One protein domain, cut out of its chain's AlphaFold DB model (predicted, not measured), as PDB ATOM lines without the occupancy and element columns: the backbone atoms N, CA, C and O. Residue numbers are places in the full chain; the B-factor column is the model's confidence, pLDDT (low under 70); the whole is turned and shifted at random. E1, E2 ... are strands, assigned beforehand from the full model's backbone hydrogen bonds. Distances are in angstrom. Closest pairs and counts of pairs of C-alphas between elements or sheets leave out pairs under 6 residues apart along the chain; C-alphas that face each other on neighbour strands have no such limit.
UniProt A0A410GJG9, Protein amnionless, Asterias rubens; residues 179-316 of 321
ATOM      1  N   VAL A 179     128.115 132.477  76.611       75.31
ATOM      2  CA  VAL A 179     128.713 133.781  76.916       75.31
ATOM      3  C   VAL A 179     130.199 133.574  77.130       75.31
ATOM      4  O   VAL A 179     130.584 132.891  78.069       75.31
ATOM      5  N   ASN A 180     131.015 134.166  76.267       77.44
ATOM      6  CA  ASN A 180     132.467 134.020  76.309       77.44
ATOM      7  C   ASN A 180     133.121 135.109  77.157       77.44
ATOM      8  O   ASN A 180     134.122 134.868  77.823       77.44
ATOM      9  N   GLU A 181     132.561 136.317  77.125       84.31
ATOM     10  CA  GLU A 181     133.138 137.483  77.783       84.31
ATOM     11  C   GLU A 181     132.028 138.455  78.184       84.31
ATOM     12  O   GLU A 181     131.105 138.711  77.405       84.31
ATOM     13  N   ILE A 182     132.143 139.031  79.379       87.62
ATOM     14  CA  ILE A 182     131.388 140.209  79.804       87.62
ATOM     15  C   ILE A 182     132.398 141.291  80.167       87.62
ATOM     16  O   ILE A 182     133.370 141.009  80.855       87.62
ATOM     17  N   ASN A 183     132.194 142.516  79.705       91.44
ATOM     18  CA  ASN A 183     133.050 143.645  80.038       91.44
ATOM     19  C   ASN A 183     132.184 144.815  80.519       91.44
ATOM     20  O   ASN A 183     131.503 145.431  79.687       91.44
ATOM     21  N   PRO A 184     132.156 145.096  81.835       93.12
ATOM     22  CA  PRO A 184     131.491 146.273  82.361       93.12
ATOM     23  C   PRO A 184     132.330 147.526  82.118       93.12
ATOM     24  O   PRO A 184     133.526 147.563  82.384       93.12
ATOM     25  N   GLU A 185     131.678 148.581  81.656       92.50
ATOM     26  CA  GLU A 185     132.244 149.917  81.550       92.50
ATOM     27  C   GLU A 185     131.376 150.877  82.358       92.50
ATOM     28  O   GLU A 185     130.145 150.803  82.323       92.50
ATOM     29  N   VAL A 186     132.033 151.771  83.098       90.00
ATOM     30  CA  VAL A 186     131.393 152.833  83.879       90.00
ATOM     31  C   VAL A 186     131.655 154.157  83.153       90.00
ATOM     32  O   VAL A 186     132.705 154.772  83.372       90.00
ATOM     33  N   PRO A 187     130.755 154.617  82.263       82.19
ATOM     34  CA  PRO A 187     130.859 155.944  81.675       82.19
ATOM     35  C   PRO A 187     130.811 156.981  82.796       82.19
ATOM     36  O   PRO A 187     130.033 156.818  83.733       82.19
ATOM     37  N   GLN A 188     131.666 158.008  82.698       77.94
ATOM     38  CA  GLN A 188     131.828 159.131  83.637       77.94
ATOM     39  C   GLN A 188     130.778 159.181  84.765       77.94
ATOM     40  O   GLN A 188     129.690 159.728  84.599       77.94
ATOM     41  N   ALA A 189     131.126 158.619  85.923       81.75
ATOM     42  CA  ALA A 189     130.271 158.587  87.105       81.75
ATOM     43  C   ALA A 189     130.874 159.441  88.230       81.75
ATOM     44  O   ALA A 189     132.068 159.723  88.242       81.75
ATOM     45  N   SER A 190     130.054 159.869  89.191       86.81
ATOM     46  CA  SER A 190     130.516 160.557  90.406       86.81
ATOM     47  C   SER A 190     130.047 159.783  91.629       86.81
ATOM     48  O   SER A 190     128.998 160.084  92.195       86.81
ATOM     49  N   ILE A 191     130.820 158.766  92.010       91.69
ATOM     50  CA  ILE A 191     130.482 157.873  93.120       91.69
ATOM     51  C   ILE A 191     131.016 158.488  94.411       91.69
ATOM     52  O   ILE A 191     132.151 158.955  94.463       91.69
ATOM     53  N   LYS A 192     130.192 158.520  95.454       93.19
ATOM     54  CA  LYS A 192     130.527 159.116  96.749       93.19
ATOM     55  C   LYS A 192     130.517 158.053  97.837       93.19
ATOM     56  O   LYS A 192     129.545 157.306  97.946       93.19
ATOM     57  N   GLN A 193     131.565 158.018  98.652       94.75
ATOM     58  CA  GLN A 193     131.648 157.086  99.779       94.75
ATOM     59  C   GLN A 193     130.542 157.320 100.822       94.75
ATOM     60  O   GLN A 193     129.994 158.422 100.927       94.75
ATOM     61  N   GLY A 194     130.235 156.291 101.617       93.31
ATOM     62  CA  GLY A 194     129.379 156.417 102.800       93.31
ATOM     63  C   GLY A 194     127.888 156.644 102.536       93.31
ATOM     64  O   GLY A 194     127.179 157.003 103.474       93.31
ATOM     65  N   LYS A 195     127.403 156.494 101.296       94.06
ATOM     66  CA  LYS A 195     125.996 156.752 100.954       94.06
ATOM     67  C   LYS A 195     125.498 155.974  99.735       94.06
ATOM     68  O   LYS A 195     126.283 155.366  99.008       94.06
ATOM     69  N   ALA A 196     124.198 156.084  99.472       95.31
ATOM     70  CA  ALA A 196     123.568 155.581  98.258       95.31
ATOM     71  C   ALA A 196     124.016 156.347  97.001       95.31
ATOM     72  O   ALA A 196     124.128 157.579  96.997       95.31
ATOM     73  N   ASN A 197     124.246 155.598  95.927       93.75
ATOM     74  CA  ASN A 197     124.643 156.084  94.614       93.75
ATOM     75  C   ASN A 197     123.895 155.306  93.522       93.75
ATOM     76  O   ASN A 197     123.398 154.202  93.740       93.75
ATOM     77  N   GLU A 198     123.863 155.876  92.323       93.88
ATOM     78  CA  GLU A 198     123.336 155.220  91.132       93.88
ATOM     79  C   GLU A 198     124.256 155.527  89.952       93.88
ATOM     80  O   GLU A 198     124.685 156.671  89.776       93.88
ATOM     81  N   ILE A 199     124.580 154.502  89.164       92.19
ATOM     82  CA  ILE A 199     125.366 154.636  87.937       92.19
ATOM     83  C   ILE A 199     124.688 153.906  86.781       92.19
ATOM     84  O   ILE A 199     123.957 152.937  86.978       92.19
ATOM     85  N   ALA A 200     124.958 154.369  85.566       91.56
ATOM     86  CA  ALA A 200     124.578 153.687  84.340       91.56
ATOM     87  C   ALA A 200     125.781 152.888  83.832       91.56
ATOM     88  O   ALA A 200     126.838 153.464  83.594       91.56
ATOM     89  N   LEU A 201     125.641 151.573  83.688       91.31
ATOM     90  CA  LEU A 201     126.694 150.708  83.157       91.31
ATOM     91  C   LEU A 201     126.504 150.467  81.660       91.31
ATOM     92  O   LEU A 201     125.380 150.289  81.190       91.31
ATOM     93  N   GLN A 202     127.618 150.399  80.932       91.06
ATOM     94  CA  GLN A 202     127.668 149.836  79.586       91.06
ATOM     95  C   GLN A 202     128.248 148.424  79.670       91.06
ATOM     96  O   GLN A 202     129.390 148.248  80.083       91.06
ATOM     97  N   LEU A 203     127.477 147.405  79.297       89.12
ATOM     98  CA  LEU A 203     127.931 146.012  79.342       89.12
ATOM     99  C   LEU A 203     128.193 145.508  77.929       89.12
ATOM    100  O   LEU A 203     127.267 145.348  77.136       89.12
ATOM    101  N   LYS A 204     129.453 145.217  77.613       88.62
ATOM    102  CA  LYS A 204     129.835 144.601  76.338       88.62
ATOM    103  C   LYS A 204     129.931 143.094  76.533       88.62
ATOM    104  O   LYS A 204     130.771 142.626  77.293       88.62
ATOM    105  N   VAL A 205     129.079 142.340  75.853       83.44
ATOM    106  CA  VAL A 205     128.981 140.884  75.983       83.44
ATOM    107  C   VAL A 205     129.377 140.237  74.664       83.44
ATOM    108  O   VAL A 205     128.797 140.559  73.628       83.44
ATOM    109  N   LYS A 206     130.354 139.329  74.689       82.44
ATOM    110  CA  LYS A 206     130.674 138.463  73.546       82.44
ATOM    111  C   LYS A 206     130.097 137.078  73.776       82.44
ATOM    112  O   LYS A 206     130.202 136.537  74.878       82.44
ATOM    113  N   TYR A 207     129.535 136.496  72.729       77.19
ATOM    114  CA  TYR A 207     128.930 135.174  72.789       77.19
ATOM    115  C   TYR A 207     129.233 134.366  71.523       77.19
ATOM    116  O   TYR A 207     129.503 134.935  70.463       77.19
ATOM    117  N   SER A 208     129.162 133.045  71.647       72.75
ATOM    118  CA  SER A 208     129.215 132.082  70.546       72.75
ATOM    119  C   SER A 208     127.993 131.161  70.561       72.75
ATOM    120  O   SER A 208     127.309 131.021  71.578       72.75
ATOM    121  N   GLU A 209     127.724 130.562  69.404       61.44
ATOM    122  CA  GLU A 209     126.597 129.678  69.085       61.44
ATOM    123  C   GLU A 209     125.183 130.278  69.274       61.44
ATOM    124  O   GLU A 209     124.277 129.601  69.752       61.44
ATOM    125  N   ALA A 210     124.923 131.525  68.852       55.41
ATOM    126  CA  ALA A 210     123.545 132.052  68.823       55.41
ATOM    127  C   ALA A 210     122.915 131.975  67.422       55.41
ATOM    128  O   ALA A 210     123.492 132.431  66.446       55.41
ATOM    129  N   ILE A 211     121.700 131.442  67.279       50.62
ATOM    130  CA  ILE A 211     120.955 131.552  66.008       50.62
ATOM    131  C   ILE A 211     119.471 131.870  66.262       50.62
ATOM    132  O   ILE A 211     119.012 131.813  67.406       50.62
ATOM    133  N   PRO A 212     118.742 132.333  65.228       45.78
ATOM    134  CA  PRO A 212     117.939 133.547  65.238       45.78
ATOM    135  C   PRO A 212     116.665 133.374  66.071       45.78
ATOM    136  O   PRO A 212     116.013 132.328  66.034       45.78
ATOM    137  N   TRP A 213     116.258 134.428  66.780       46.62
ATOM    138  CA  TRP A 213     114.994 134.411  67.507       46.62
ATOM    139  C   TRP A 213     113.817 134.146  66.571       46.62
ATOM    140  O   TRP A 213     113.547 134.907  65.641       46.62
ATOM    141  N   SER A 214     113.027 133.125  66.897       41.38
ATOM    142  CA  SER A 214     111.593 133.215  66.651       41.38
ATOM    143  C   SER A 214     111.078 134.418  67.438       41.38
ATOM    144  O   SER A 214     111.403 134.544  68.616       41.38
ATOM    145  N   GLN A 215     110.282 135.277  66.800       41.25
ATOM    146  CA  GLN A 215     109.810 136.591  67.276       41.25
ATOM    147  C   GLN A 215     108.988 136.591  68.590       41.25
ATOM    148  O   GLN A 215     108.289 137.552  68.893       41.25
ATOM    149  N   HIS A 216     109.017 135.505  69.362       40.88
ATOM    150  CA  HIS A 216     108.211 135.289  70.549       40.88
ATOM    151  C   HIS A 216     109.118 135.021  71.758       40.88
ATOM    152  O   HIS A 216     109.448 133.881  72.070       40.88
ATOM    153  N   ARG A 217     109.408 136.120  72.470       50.31
ATOM    154  CA  ARG A 217     109.567 136.255  73.934       50.31
ATOM    155  C   ARG A 217     110.932 136.689  74.495       50.31
ATOM    156  O   ARG A 217     111.996 136.531  73.909       50.31
ATOM    157  N   ARG A 218     110.769 137.299  75.679       48.06
ATOM    158  CA  ARG A 218     111.533 138.327  76.401       48.06
ATOM    159  C   ARG A 218     112.314 137.748  77.587       48.06
ATOM    160  O   ARG A 218     111.928 136.716  78.122       48.06
ATOM    161  N   GLY A 219     113.309 138.496  78.075       48.81
ATOM    162  CA  GLY A 219     113.836 138.373  79.445       48.81
ATOM    163  C   GLY A 219     114.808 137.223  79.726       48.81
ATOM    164  O   GLY A 219     114.649 136.539  80.729       48.81
ATOM    165  N   ILE A 220     115.815 137.011  78.874       52.16
ATOM    166  CA  ILE A 220     116.690 135.831  78.975       52.16
ATOM    167  C   ILE A 220     118.119 136.164  79.463       52.16
ATOM    168  O   ILE A 220     118.854 135.287  79.908       52.16
ATOM    169  N   TRP A 221     118.507 137.441  79.461       63.59
ATOM    170  CA  TRP A 221     119.828 137.888  79.908       63.59
ATOM    171  C   TRP A 221     119.728 138.504  81.304       63.59
ATOM    172  O   TRP A 221     119.195 139.603  81.445       63.59
ATOM    173  N   THR A 222     120.216 137.809  82.335       74.69
ATOM    174  CA  THR A 222     120.303 138.356  83.699       74.69
ATOM    175  C   THR A 222     121.752 138.666  84.031       74.69
ATOM    176  O   THR A 222     122.611 137.787  83.975       74.69
ATOM    177  N   VAL A 223     122.020 139.914  84.404       82.00
ATOM    178  CA  VAL A 223     123.324 140.324  84.922       82.00
ATOM    179  C   VAL A 223     123.241 140.490  86.433       82.00
ATOM    180  O   VAL A 223     122.251 141.003  86.960       82.00
ATOM    181  N   ARG A 224     124.296 140.069  87.124       89.38
ATOM    182  CA  ARG A 224     124.566 140.439  88.508       89.38
ATOM    183  C   ARG A 224     125.758 141.372  88.559       89.38
ATOM    184  O   ARG A 224     126.766 141.112  87.913       89.38
ATOM    185  N   VAL A 225     125.623 142.446  89.320       93.38
ATOM    186  CA  VAL A 225     126.610 143.515  89.450       93.38
ATOM    187  C   VAL A 225     126.899 143.742  90.930       93.38
ATOM    188  O   VAL A 225     125.975 143.717  91.742       93.38
ATOM    189  N   TRP A 226     128.166 143.928  91.287       95.25
ATOM    190  CA  TRP A 226     128.593 144.241  92.654       95.25
ATOM    191  C   TRP A 226     129.900 145.031  92.657       95.25
ATOM    192  O   TRP A 226     130.604 145.082  91.648       95.25
ATOM    193  N   MET A 227     130.242 145.621  93.803       95.19
ATOM    194  CA  MET A 227     131.557 146.215  94.033       95.19
ATOM    195  C   MET A 227     132.444 145.301  94.873       95.19
ATOM    196  O   MET A 227     131.961 144.524  95.698       95.19
ATOM    197  N   SER A 228     133.749 145.399  94.651       95.88
ATOM    198  CA  SER A 228     134.753 144.575  95.316       95.88
ATOM    199  C   SER A 228     136.042 145.359  95.547       95.88
ATOM    200  O   SER A 228     136.372 146.280  94.796       95.88
ATOM    201  N   SER A 229     136.800 144.959  96.563       94.56
ATOM    202  CA  SER A 229     138.168 145.422  96.797       94.56
ATOM    203  C   SER A 229     139.208 144.664  95.959       94.56
ATOM    204  O   SER A 229     140.381 145.030  95.964       94.56
ATOM    205  N   SER A 230     138.803 143.615  95.234       93.38
ATOM    206  CA  SER A 230     139.677 142.746  94.445       93.38
ATOM    207  C   SER A 230     139.339 142.783  92.956       93.38
ATOM    208  O   SER A 230     138.178 142.677  92.563       93.38
ATOM    209  N   GLY A 231     140.367 142.828  92.104       89.94
ATOM    210  CA  GLY A 231     140.212 142.868  90.643       89.94
ATOM    211  C   GLY A 231     139.623 141.600  90.017       89.94
ATOM    212  O   GLY A 231     139.222 141.617  88.860       89.94
ATOM    213  N   ASN A 232     139.539 140.503  90.772       88.69
ATOM    214  CA  ASN A 232     138.844 139.277  90.362       88.69
ATOM    215  C   ASN A 232     137.391 139.202  90.877       88.69
ATOM    216  O   ASN A 232     136.711 138.203  90.648       88.69
ATOM    217  N   GLY A 233     136.933 140.219  91.614       88.94
ATOM    218  CA  GLY A 233     135.593 140.284  92.192       88.94
ATOM    219  C   GLY A 233     135.373 139.445  93.448       88.94
ATOM    220  O   GLY A 233     134.240 139.385  93.926       88.94
ATOM    221  N   GLN A 234     136.418 138.815  94.002       84.69
ATOM    222  CA  GLN A 234     136.362 138.178  95.322       84.69
ATOM    223  C   GLN A 234     136.158 139.241  96.411       84.69
ATOM    224  O   GLN A 234     136.737 140.317  96.334       84.69
ATOM    225  N   ASN A 235     135.381 138.935  97.452       88.81
ATOM    226  CA  ASN A 235     134.929 139.887  98.483       88.81
ATOM    227  C   ASN A 235     133.881 140.868  97.951       88.81
ATOM    228  O   ASN A 235     134.174 142.003  97.577       88.81
ATOM    229  N   GLU A 236     132.640 140.400  97.909       93.56
ATOM    230  CA  GLU A 236     131.496 141.214  97.520       93.56
ATOM    231  C   GLU A 236     131.157 142.212  98.627       93.56
ATOM    232  O   GLU A 236     130.976 141.829  99.787       93.56
ATOM    233  N   LEU A 237     131.030 143.490  98.274       93.75
ATOM    234  CA  LEU A 237     130.578 144.503  99.217       93.75
ATOM    235  C   LEU A 237     129.068 144.410  99.430       93.75
ATOM    236  O   LEU A 237     128.268 144.549  98.494       93.75
ATOM    237  N   SER A 238     128.669 144.244 100.689       91.38
ATOM    238  CA  SER A 238     127.270 144.310 101.102       91.38
ATOM    239  C   SER A 238     126.652 145.665 100.735       91.38
ATOM    240  O   SER A 238     127.315 146.695 100.783       91.38
ATOM    241  N   GLY A 239     125.378 145.665 100.331       89.06
ATOM    242  CA  GLY A 239     124.685 146.878  99.867       89.06
ATOM    243  C   GLY A 239     124.970 147.256  98.409       89.06
ATOM    244  O   GLY A 239     124.259 148.089  97.850       89.06
ATOM    245  N   THR A 240     125.938 146.602  97.758       92.88
ATOM    246  CA  THR A 240     126.259 146.843  96.342       92.88
ATOM    247  C   THR A 240     125.783 145.737  95.410       92.88
ATOM    248  O   THR A 240     125.804 145.902  94.202       92.88
ATOM    249  N   VAL A 241     125.312 144.601  95.910       92.56
ATOM    250  CA  VAL A 241     124.881 143.505  95.034       92.56
ATOM    251  C   VAL A 241     123.530 143.822  94.392       92.56
ATOM    252  O   VAL A 241     122.549 144.088  95.081       92.56
ATOM    253  N   MET A 242     123.462 143.725  93.067       89.62
ATOM    254  CA  MET A 242     122.252 143.945  92.283       89.62
ATOM    255  C   MET A 242     122.124 142.878  91.198       89.62
ATOM    256  O   MET A 242     123.117 142.482  90.593       89.62
ATOM    257  N   GLN A 243     120.905 142.412  90.938       87.12
ATOM    258  CA  GLN A 243     120.607 141.471  89.862       87.12
ATOM    259  C   GLN A 243     119.450 142.009  89.014       87.12
ATOM    260  O   GLN A 243     118.392 142.342  89.550       87.12
ATOM    261  N   LYS A 244     119.640 142.099  87.692       78.69
ATOM    262  CA  LYS A 244     118.643 142.645  86.756       78.69
ATOM    263  C   LYS A 244     118.559 141.840  85.472       78.69
ATOM    264  O   LYS A 244     119.582 141.446  84.915       78.69
ATOM    265  N   ALA A 245     117.344 141.711  84.949       74.62
ATOM    266  CA  ALA A 245     117.139 141.349  83.553       74.62
ATOM    267  C   ALA A 245     117.510 142.532  82.640       74.62
ATOM    268  O   ALA A 245     117.095 143.669  82.882       74.62
ATOM    269  N   LEU A 246     118.288 142.266  81.594       72.56
ATOM    270  CA  LEU A 246     118.718 143.265  80.620       72.56
ATOM    271  C   LEU A 246     117.600 143.597  79.612       72.56
ATOM    272  O   LEU A 246     116.783 142.726  79.288       72.56
ATOM    273  N   PRO A 247     117.535 144.853  79.125       66.19
ATOM    274  CA  PRO A 247     116.476 145.317  78.231       66.19
ATOM    275  C   PRO A 247     116.494 144.613  76.860       66.19
ATOM    276  O   PRO A 247     117.533 144.189  76.365       66.19
ATOM    277  N   GLU A 248     115.312 144.501  76.243       56.94
ATOM    278  CA  GLU A 248     115.015 143.690  75.040       56.94
ATOM    279  C   GLU A 248     115.565 144.269  73.719       56.94
ATOM    280  O   GLU A 248     115.741 143.541  72.749       56.94
ATOM    281  N   ARG A 249     115.823 145.581  73.651       53.94
ATOM    282  CA  ARG A 249     116.014 146.302  72.372       53.94
ATOM    283  C   ARG A 249     117.385 146.135  71.721       53.94
ATOM    284  O   ARG A 249     117.541 146.525  70.571       53.94
ATOM    285  N   GLU A 250     118.364 145.605  72.439       51.91
ATOM    286  CA  GLU A 250     119.765 145.602  71.996       51.91
ATOM    287  C   GLU A 250     120.238 144.227  71.536       51.91
ATOM    288  O   GLU A 250     121.424 144.028  71.303       51.91
ATOM    289  N   TRP A 251     119.339 143.251  71.409       59.50
ATOM    290  CA  TRP A 251     119.779 141.892  71.160       59.50
ATOM    291  C   TRP A 251     120.120 141.661  69.665       59.50
ATOM    292  O   TRP A 251     119.388 142.102  68.779       59.50
ATOM    293  N   PRO A 252     121.220 140.948  69.363       52.47
ATOM    294  CA  PRO A 252     121.731 140.700  68.015       52.47
ATOM    295  C   PRO A 252     120.818 139.815  67.160       52.47
ATOM    296  O   PRO A 252     120.578 138.642  67.444       52.47
ATOM    297  N   SER A 253     120.367 140.353  66.033       49.12
ATOM    298  CA  SER A 253     119.681 139.577  65.010       49.12
ATOM    299  C   SER A 253     120.663 138.630  64.308       49.12
ATOM    300  O   SER A 253     121.487 139.072  63.516       49.12
ATOM    301  N   SER A 254     120.503 137.321  64.516       49.72
ATOM    302  CA  SER A 254     120.908 136.250  63.582       49.72
ATOM    303  C   SER A 254     122.381 135.815  63.456       49.72
ATOM    304  O   SER A 254     122.664 135.009  62.572       49.72
ATOM    305  N   GLU A 255     123.304 136.233  64.324       55.94
ATOM    306  CA  GLU A 255     124.723 135.847  64.179       55.94
ATOM    307  C   GLU A 255     125.161 134.717  65.129       55.94
ATOM    308  O   GLU A 255     124.995 134.841  66.345       55.94
ATOM    309  N   MET A 256     125.773 133.660  64.557       53.59
ATOM    310  CA  MET A 256     126.365 132.503  65.263       53.59
ATOM    311  C   MET A 256     127.368 132.911  66.337       53.59
ATOM    312  O   MET A 256     127.398 132.311  67.401       53.59
ATOM    313  N   GLU A 257     128.157 133.944  66.094       67.94
ATOM    314  CA  GLU A 257     128.997 134.596  67.091       67.94
ATOM    315  C   GLU A 257     128.744 136.084  66.986       67.94
ATOM    316  O   GLU A 257     128.513 136.593  65.892       67.94
ATOM    317  N   GLY A 258     128.798 136.794  68.102       73.88
ATOM    318  CA  GLY A 258     128.571 138.222  68.039       73.88
ATOM    319  C   GLY A 258     128.908 138.950  69.316       73.88
ATOM    320  O   GLY A 258     129.357 138.388  70.324       73.88
ATOM    321  N   LYS A 259     128.701 140.260  69.242       78.44
ATOM    322  CA  LYS A 259     128.922 141.184  70.341       78.44
ATOM    323  C   LYS A 259     127.668 142.010  70.560       78.44
ATOM    324  O   LYS A 259     127.203 142.692  69.654       78.44
ATOM    325  N   VAL A 260     127.177 141.985  71.790       77.88
ATOM    326  CA  VAL A 260     126.064 142.816  72.248       77.88
ATOM    327  C   VAL A 260     126.612 143.911  73.133       77.88
ATOM    328  O   VAL A 260     127.498 143.664  73.952       77.88
ATOM    329  N   VAL A 261     126.094 145.120  72.978       82.94
ATOM    330  CA  VAL A 261     126.382 146.215  73.898       82.94
ATOM    331  C   VAL A 261     125.073 146.611  74.543       82.94
ATOM    332  O   VAL A 261     124.168 147.057  73.845       82.94
ATOM    333  N   PHE A 262     124.993 146.422  75.856       83.81
ATOM    334  CA  PHE A 262     123.875 146.899  76.645       83.81
ATOM    335  C   PHE A 262     124.187 148.278  77.196       83.81
ATOM    336  O   PHE A 262     125.104 148.405  78.012       83.81
ATOM    337  N   ASN A 263     123.455 149.295  76.753       85.62
ATOM    338  CA  ASN A 263     123.655 150.663  77.219       85.62
ATOM    339  C   ASN A 263     122.718 150.989  78.385       85.62
ATOM    340  O   ASN A 263     121.664 150.377  78.561       85.62
ATOM    341  N   ASP A 264     123.114 151.978  79.186       86.38
ATOM    342  CA  ASP A 264     122.285 152.578  80.236       86.38
ATOM    343  C   ASP A 264     121.694 151.576  81.245       86.38
ATOM    344  O   ASP A 264     120.566 151.718  81.735       86.38
ATOM    345  N   VAL A 265     122.471 150.553  81.611       87.69
ATOM    346  CA  VAL A 265     122.074 149.586  82.638       87.69
ATOM    347  C   VAL A 265     122.163 150.262  84.009       87.69
ATOM    348  O   VAL A 265     123.220 150.282  84.635       87.69
ATOM    349  N   SER A 266     121.048 150.846  84.461       89.50
ATOM    350  CA  SER A 266     120.947 151.493  85.781       89.50
ATOM    351  C   SER A 266     121.206 150.486  86.909       89.50
ATOM    352  O   SER A 266     120.533 149.449  87.013       89.50
ATOM    353  N   TYR A 267     122.198 150.829  87.729       91.94
ATOM    354  CA  TYR A 267     122.711 150.086  88.867       91.94
ATOM    355  C   TYR A 267     122.772 151.018  90.086       91.94
ATOM    356  O   TYR A 267     123.642 151.886  90.194       91.94
ATOM    357  N   GLY A 268     121.805 150.847  90.988       92.75
ATOM    358  CA  GLY A 268     121.758 151.512  92.288       92.75
ATOM    359  C   GLY A 268     122.429 150.660  93.362       92.75
ATOM    360  O   GLY A 268     122.198 149.452  93.421       92.75
ATOM    361  N   PHE A 269     123.245 151.288  94.203       94.25
ATOM    362  CA  PHE A 269     123.999 150.626  95.267       94.25
ATOM    363  C   PHE A 269     124.197 151.551  96.470       94.25
ATOM    364  O   PHE A 269     124.162 152.777  96.350       94.25
ATOM    365  N   ASP A 270     124.434 150.960  97.637       95.12
ATOM    366  CA  ASP A 270     124.641 151.679  98.890       95.12
ATOM    367  C   ASP A 270     126.043 151.428  99.457       95.12
ATOM    368  O   ASP A 270     126.413 150.293  99.750       95.12
ATOM    369  N   LEU A 271     126.823 152.505  99.606       94.38
ATOM    370  CA  LEU A 271     128.144 152.504 100.242       94.38
ATOM    371  C   LEU A 271     128.094 152.982 101.699       94.38
ATOM    372  O   LEU A 271     129.126 153.351 102.257       94.38
ATOM    373  N   THR A 272     126.925 153.030 102.337       93.69
ATOM    374  CA  THR A 272     126.817 153.370 103.762       93.69
ATOM    375  C   THR A 272     127.646 152.390 104.598       93.69
ATOM    376  O   THR A 272     127.400 151.188 104.592       93.69
ATOM    377  N   GLY A 273     128.643 152.914 105.318       91.56
ATOM    378  CA  GLY A 273     129.589 152.107 106.097       91.56
ATOM    379  C   GLY A 273     130.800 151.576 105.317       91.56
ATOM    380  O   GLY A 273     131.625 150.900 105.921       91.56
ATOM    381  N   HIS A 274     130.938 151.918 104.031       94.00
ATOM    382  CA  HIS A 274     132.049 151.509 103.161       94.00
ATOM    383  C   HIS A 274     132.804 152.718 102.591       94.00
ATOM    384  O   HIS A 274     132.233 153.788 102.350       94.00
ATOM    385  N   THR A 275     134.100 152.542 102.344       93.81
ATOM    386  CA  THR A 275     134.990 153.544 101.744       93.81
ATOM    387  C   THR A 275     135.260 153.247 100.268       93.81
ATOM    388  O   THR A 275     135.033 152.142  99.776       93.81
ATOM    389  N   CYS A 276     135.822 154.216  99.540       92.44
ATOM    390  CA  CYS A 276     136.284 153.964  98.171       92.44
ATOM    391  C   CYS A 276     137.429 152.935  98.089       92.44
ATOM    392  O   CYS A 276     137.662 152.383  97.018       92.44
ATOM    393  N   GLN A 277     138.134 152.655  99.195       92.25
ATOM    394  CA  GLN A 277     139.145 151.591  99.238       92.25
ATOM    395  C   GLN A 277     138.510 150.199  99.284       92.25
ATOM    396  O   GLN A 277     139.115 149.248  98.796       92.25
ATOM    397  N   ASP A 278     137.294 150.095  99.820       93.19
ATOM    398  CA  ASP A 278     136.520 148.858  99.824       93.19
ATOM    399  C   ASP A 278     135.876 148.620  98.443       93.19
ATOM    400  O   ASP A 278     135.728 147.485  98.005       93.19
ATOM    401  N   ALA A 279     135.552 149.694  97.713       93.00
ATOM    402  CA  ALA A 279     134.848 149.674  96.428       93.00
ATOM    403  C   ALA A 279     135.755 149.954  95.206       93.00
ATOM    404  O   ALA A 279     135.387 150.745  94.331       93.00
ATOM    405  N   GLN A 280     136.936 149.330  95.139       94.12
ATOM    406  CA  GLN A 280     137.942 149.584  94.089       94.12
ATOM    407  C   GLN A 280     137.563 149.061  92.701       94.12
ATOM    408  O   GLN A 280     138.062 149.582  91.707       94.12
ATOM    409  N   PHE A 281     136.690 148.062  92.615       95.38
ATOM    410  CA  PHE A 281     136.295 147.427  91.363       95.38
ATOM    411  C   PHE A 281     134.777 147.319  91.256       95.38
ATOM    412  O   PHE A 281     134.099 147.027  92.240       95.38
ATOM    413  N   VAL A 282     134.248 147.518  90.047       94.94
ATOM    414  CA  VAL A 282     132.862 147.208  89.678       94.94
ATOM    415  C   VAL A 282     132.870 145.931  88.857       94.94
ATOM    416  O   VAL A 282     133.472 145.877  87.788       94.94
ATOM    417  N   CYS A 283     132.201 144.903  89.353       95.12
ATOM    418  CA  CYS A 283     132.171 143.580  88.757       95.12
ATOM    419  C   CYS A 283     130.802 143.287  88.162       95.12
ATOM    420  O   CYS A 283     129.774 143.655  88.728       95.12
ATOM    421  N   ALA A 284     130.794 142.595  87.029       92.69
ATOM    422  CA  ALA A 284     129.596 142.090  86.390       92.69
ATOM    423  C   ALA A 284     129.763 140.603  86.086       92.69
ATOM    424  O   ALA A 284     130.817 140.153  85.635       92.69
ATOM    425  N   GLN A 285     128.695 139.851  86.310       88.06
ATOM    426  CA  GLN A 285     128.622 138.429  86.037       88.06
ATOM    427  C   GLN A 285     127.341 138.111  85.299       88.06
ATOM    428  O   GLN A 285     126.251 138.547  85.686       88.06
ATOM    429  N   PHE A 286     127.470 137.309  84.251       77.81
ATOM    430  CA  PHE A 286     126.304 136.752  83.592       77.81
ATOM    431  C   PHE A 286     125.777 135.556  84.387       77.81
ATOM    432  O   PHE A 286     126.495 134.575  84.591       77.81
ATOM    433  N   ILE A 287     124.522 135.628  84.836       69.56
ATOM    434  CA  ILE A 287     123.879 134.529  85.555       69.56
ATOM    435  C   ILE A 287     123.003 133.759  84.580       69.56
ATOM    436  O   ILE A 287     122.042 134.299  84.033       69.56
ATOM    437  N   ASN A 288     123.284 132.463  84.431       57.00
ATOM    438  CA  ASN A 288     122.276 131.543  83.927       57.00
ATOM    439  C   ASN A 288     121.237 131.338  85.049       57.00
ATOM    440  O   ASN A 288     121.613 130.851  86.118       57.00
ATOM    441  N   PRO A 289     119.949 131.673  84.847       50.06
ATOM    442  CA  PRO A 289     118.914 131.549  85.879       50.06
ATOM    443  C   PRO A 289     118.716 130.120  86.430       50.06
ATOM    444  O   PRO A 289     117.978 129.924  87.394       50.06
ATOM    445  N   LYS A 290     119.390 129.100  85.887       47.12
ATOM    446  CA  LYS A 290     119.285 127.713  86.351       47.12
ATOM    447  C   LYS A 290     120.291 127.315  87.427       47.12
ATOM    448  O   LYS A 290     121.181 126.496  87.198       47.12
ATOM    449  N   LYS A 291     120.041 127.776  88.650       42.03
ATOM    450  CA  LYS A 291     120.390 126.987  89.847       42.03
ATOM    451  C   LYS A 291     119.246 126.819  90.845       42.03
ATOM    452  O   LYS A 291     119.379 126.019  91.768       42.03
ATOM    453  N   GLU A 292     118.101 127.463  90.624       38.50
ATOM    454  CA  GLU A 292     116.887 127.164  91.379       38.50
ATOM    455  C   GLU A 292     116.025 126.166  90.609       38.50
ATOM    456  O   GLU A 292     115.631 126.350  89.459       38.50
ATOM    457  N   ARG A 293     115.829 125.030  91.262       36.22
ATOM    458  CA  ARG A 293     115.135 123.835  90.809       36.22
ATOM    459  C   ARG A 293     113.654 124.150  90.559       36.22
ATOM    460  O   ARG A 293     112.834 123.924  91.435       36.22
ATOM    461  N   ASN A 294     113.320 124.668  89.381       32.72
ATOM    462  CA  ASN A 294     111.982 124.542  88.811       32.72
ATOM    463  C   ASN A 294     112.050 124.502  87.279       32.72
ATOM    464  O   ASN A 294     112.636 125.349  86.607       32.72
ATOM    465  N   GLU A 295     111.500 123.428  86.738       44.78
ATOM    466  CA  GLU A 295     111.909 122.794  85.490       44.78
ATOM    467  C   GLU A 295     111.098 123.261  84.272       44.78
ATOM    468  O   GLU A 295     110.718 122.443  83.445       44.78
ATOM    469  N   TYR A 296     110.829 124.566  84.126       39.31
ATOM    470  CA  TYR A 296     109.945 125.025  83.035       39.31
ATOM    471  C   TYR A 296     110.453 126.129  82.104       39.31
ATOM    472  O   TYR A 296     109.789 126.461  81.127       39.31
ATOM    473  N   TYR A 297     111.675 126.628  82.290       41.00
ATOM    474  CA  TYR A 297     112.250 127.622  81.376       41.00
ATOM    475  C   TYR A 297     113.702 127.262  81.061       41.00
ATOM    476  O   TYR A 297     114.618 127.583  81.808       41.00
ATOM    477  N   SER A 298     113.912 126.506  79.978       38.50
ATOM    478  CA  SER A 298     115.210 125.929  79.589       38.50
ATOM    479  C   SER A 298     115.766 126.485  78.286       38.50
ATOM    480  O   SER A 298     116.029 125.713  77.369       38.50
ATOM    481  N   LEU A 299     116.021 127.785  78.189       44.44
ATOM    482  CA  LEU A 299     117.160 128.170  77.354       44.44
ATOM    483  C   LEU A 299     118.399 127.895  78.205       44.44
ATOM    484  O   LEU A 299     118.592 128.497  79.260       44.44
ATOM    485  N   VAL A 300     119.136 126.848  77.843       43.22
ATOM    486  CA  VAL A 300     120.310 126.400  78.591       43.22
ATOM    487  C   VAL A 300     121.481 127.255  78.120       43.22
ATOM    488  O   VAL A 300     122.082 126.990  77.091       43.22
ATOM    489  N   PHE A 301     121.797 128.318  78.856       50.53
ATOM    490  CA  PHE A 301     123.027 129.075  78.622       50.53
ATOM    491  C   PHE A 301     124.198 128.257  79.152       50.53
ATOM    492  O   PHE A 301     124.319 128.041  80.360       50.53
ATOM    493  N   ILE A 302     125.041 127.760  78.257       42.72
ATOM    494  CA  ILE A 302     126.221 126.992  78.642       42.72
ATOM    495  C   ILE A 302     127.390 127.960  78.582       42.72
ATOM    496  O   ILE A 302     127.835 128.298  77.497       42.72
ATOM    497  N   SER A 303     127.864 128.433  79.737       37.53
ATOM    498  CA  SER A 303     129.195 129.051  79.830       37.53
ATOM    499  C   SER A 303     130.232 128.126  79.175       37.53
ATOM    500  O   SER A 303     130.087 126.908  79.317       37.53
ATOM    501  N   PRO A 304     131.266 128.651  78.487       37.53
ATOM    502  CA  PRO A 304     132.259 127.834  77.779       37.53
ATOM    503  C   PRO A 304     132.979 126.836  78.700       37.53
ATOM    504  O   PRO A 304     133.577 125.870  78.231       37.53
ATOM    505  N   LEU A 305     132.867 127.019  80.017       38.09
ATOM    506  CA  LEU A 305     133.267 126.067  81.040       38.09
ATOM    507  C   LEU A 305     132.017 125.633  81.807       38.09
ATOM    508  O   LEU A 305     131.494 126.418  82.587       38.09
ATOM    509  N   TYR A 306     131.515 124.416  81.565       43.78
ATOM    510  CA  TYR A 306     130.604 123.636  82.425       43.78
ATOM    511  C   TYR A 306     130.048 124.349  83.691       43.78
ATOM    512  O   TYR A 306     130.360 123.975  84.817       43.78
ATOM    513  N   GLY A 307     129.184 125.357  83.528       47.69
ATOM    514  CA  GLY A 307     128.500 126.018  84.648       47.69
ATOM    515  C   GLY A 307     129.293 127.049  85.472       47.69
ATOM    516  O   GLY A 307     128.786 127.462  86.515       47.69
ATOM    517  N   GLU A 308     130.469 127.510  85.039       53.66
ATOM    518  CA  GLU A 308     131.158 128.635  85.688       53.66
ATOM    519  C   GLU A 308     130.651 129.964  85.129       53.66
ATOM    520  O   GLU A 308     130.698 130.220  83.931       53.66
ATOM    521  N   ALA A 309     130.105 130.815  85.989       63.75
ATOM    522  CA  ALA A 309     129.593 132.107  85.565       63.75
ATOM    523  C   ALA A 309     130.749 133.018  85.109       63.75
ATOM    524  O   ALA A 309     131.739 133.174  85.821       63.75
ATOM    525  N   VAL A 310     130.623 133.618  83.921       78.50
ATOM    526  CA  VAL A 310     131.643 134.527  83.380       78.50
ATOM    527  C   VAL A 310     131.569 135.847  84.136       78.50
ATOM    528  O   VAL A 310     130.561 136.554  84.051       78.50
ATOM    529  N   THR A 311     132.631 136.151  84.882       87.88
ATOM    530  CA  THR A 311     132.788 137.366  85.691       87.88
ATOM    531  C   THR A 311     133.897 138.231  85.115       87.88
ATOM    532  O   THR A 311     134.955 137.723  84.749       87.88
ATOM    533  N   SER A 312     133.686 139.542  85.103       92.56
ATOM    534  CA  SER A 312     134.734 140.521  84.821       92.56
ATOM    535  C   SER A 312     134.546 141.761  85.679       92.56
ATOM    536  O   SER A 312     133.417 142.096  86.048       92.56
ATOM    537  N   CYS A 313     135.647 142.436  85.989       94.38
ATOM    538  CA  CYS A 313     135.673 143.615  86.840       94.38
ATOM    539  C   CYS A 313     136.445 144.754  86.174       94.38
ATOM    540  O   CYS A 313     137.452 144.530  85.505       94.38
ATOM    541  N   VAL A 314     135.985 145.982  86.404       94.88
ATOM    542  CA  VAL A 314     136.627 147.219  85.952       94.88
ATOM    543  C   VAL A 314     136.980 148.090  87.152       94.88
ATOM    544  O   VAL A 314     136.237 148.126  88.133       94.88
ATOM    545  N   GLU A 315     138.114 148.786  87.096       93.44
ATOM    546  CA  GLU A 315     138.530 149.710  88.154       93.44
ATOM    547  C   GLU A 315     137.527 150.855  88.339       93.44
ATOM    548  O   GLU A 315     137.056 151.487  87.390       93.44
ATOM    549  N   ASN A 316     137.236 151.162  89.597       88.31
ATOM    550  CA  ASN A 316     136.380 152.256  90.012       88.31
ATOM    551  C   ASN A 316     137.202 153.523  90.285       88.31
ATOM    552  O   ASN A 316     137.343 153.982  91.420       88.31
TER     553      ASN A 316
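What this domain is: This is residues 179 to 316 of the 321 residues of the protein "Protein amnionless" of Asterias rubens (UniProt A0A410GJG9). Two antiparallel sheets, one of E1, E2 and E5 and one of E4, E3, E6 and E7, lie partly face to face as a small sandwich, close to a flattened barrel with two open seams, where E1 comes near E7 and E5 near E4. Long loops, residues 209 to 221 and 288 to 310, lie together at one end. The printed part has 138 residues, with no named helix and seven strands, E1 to E7, in the orders E1 E2 E5 and E4 E3 E6 E7. It is all strand, with 57 residues in named strands, under half; it is compact, with a radius of gyration of the C-alphas of 15.7 A and spans of 46 by 31 by 22 A.

How they stand to each other: E1, residues 179 to 185, and E2, residues 196 to 208, form an antiparallel hairpin, with N 183 and O 204 2.8 A apart. E5, residues 257 to 270, is antiparallel to E2, with N 205 and O 260 2.8 A apart, and bends by 58 degrees at residue 264. E3, residues 222 to 228, and E4, residues 242 to 245, form a hairpin, with N 225 and O 242 2.8 A apart. E6, residues 281 to 287, is antiparallel to E3, with N 283 and O 226 2.8 A apart. E7, residues 311 to 315, forms a hairpin with E6, with N 284 and O 312 2.8 A apart. Between the sheets, the closest C-alphas of E1 and E7, Asn 183 and Ser 312, are 6.0 A apart; those of E4 and E5, Met 242 and Tyr 267, are 7.0 A apart.

Where its parts are: E1 begins at C-alpha 179, (128.713, 133.781, 76.916), and E7 ends at C-alpha 315, (138.530, 149.710, 88.154). E2 is 36.8 A long and E5 36.4 A.

The domain as a whole: The two C-alphas farthest apart, Ser 214 and Gly 273, are 47.3 A apart. The printed part has no cut. The links E2 to E3, E3 to E4, E4 to E5 and E6 to E7 are long. The pLDDT is under 70 at residues 209 to 221, 247 to 257 and 287 to 309.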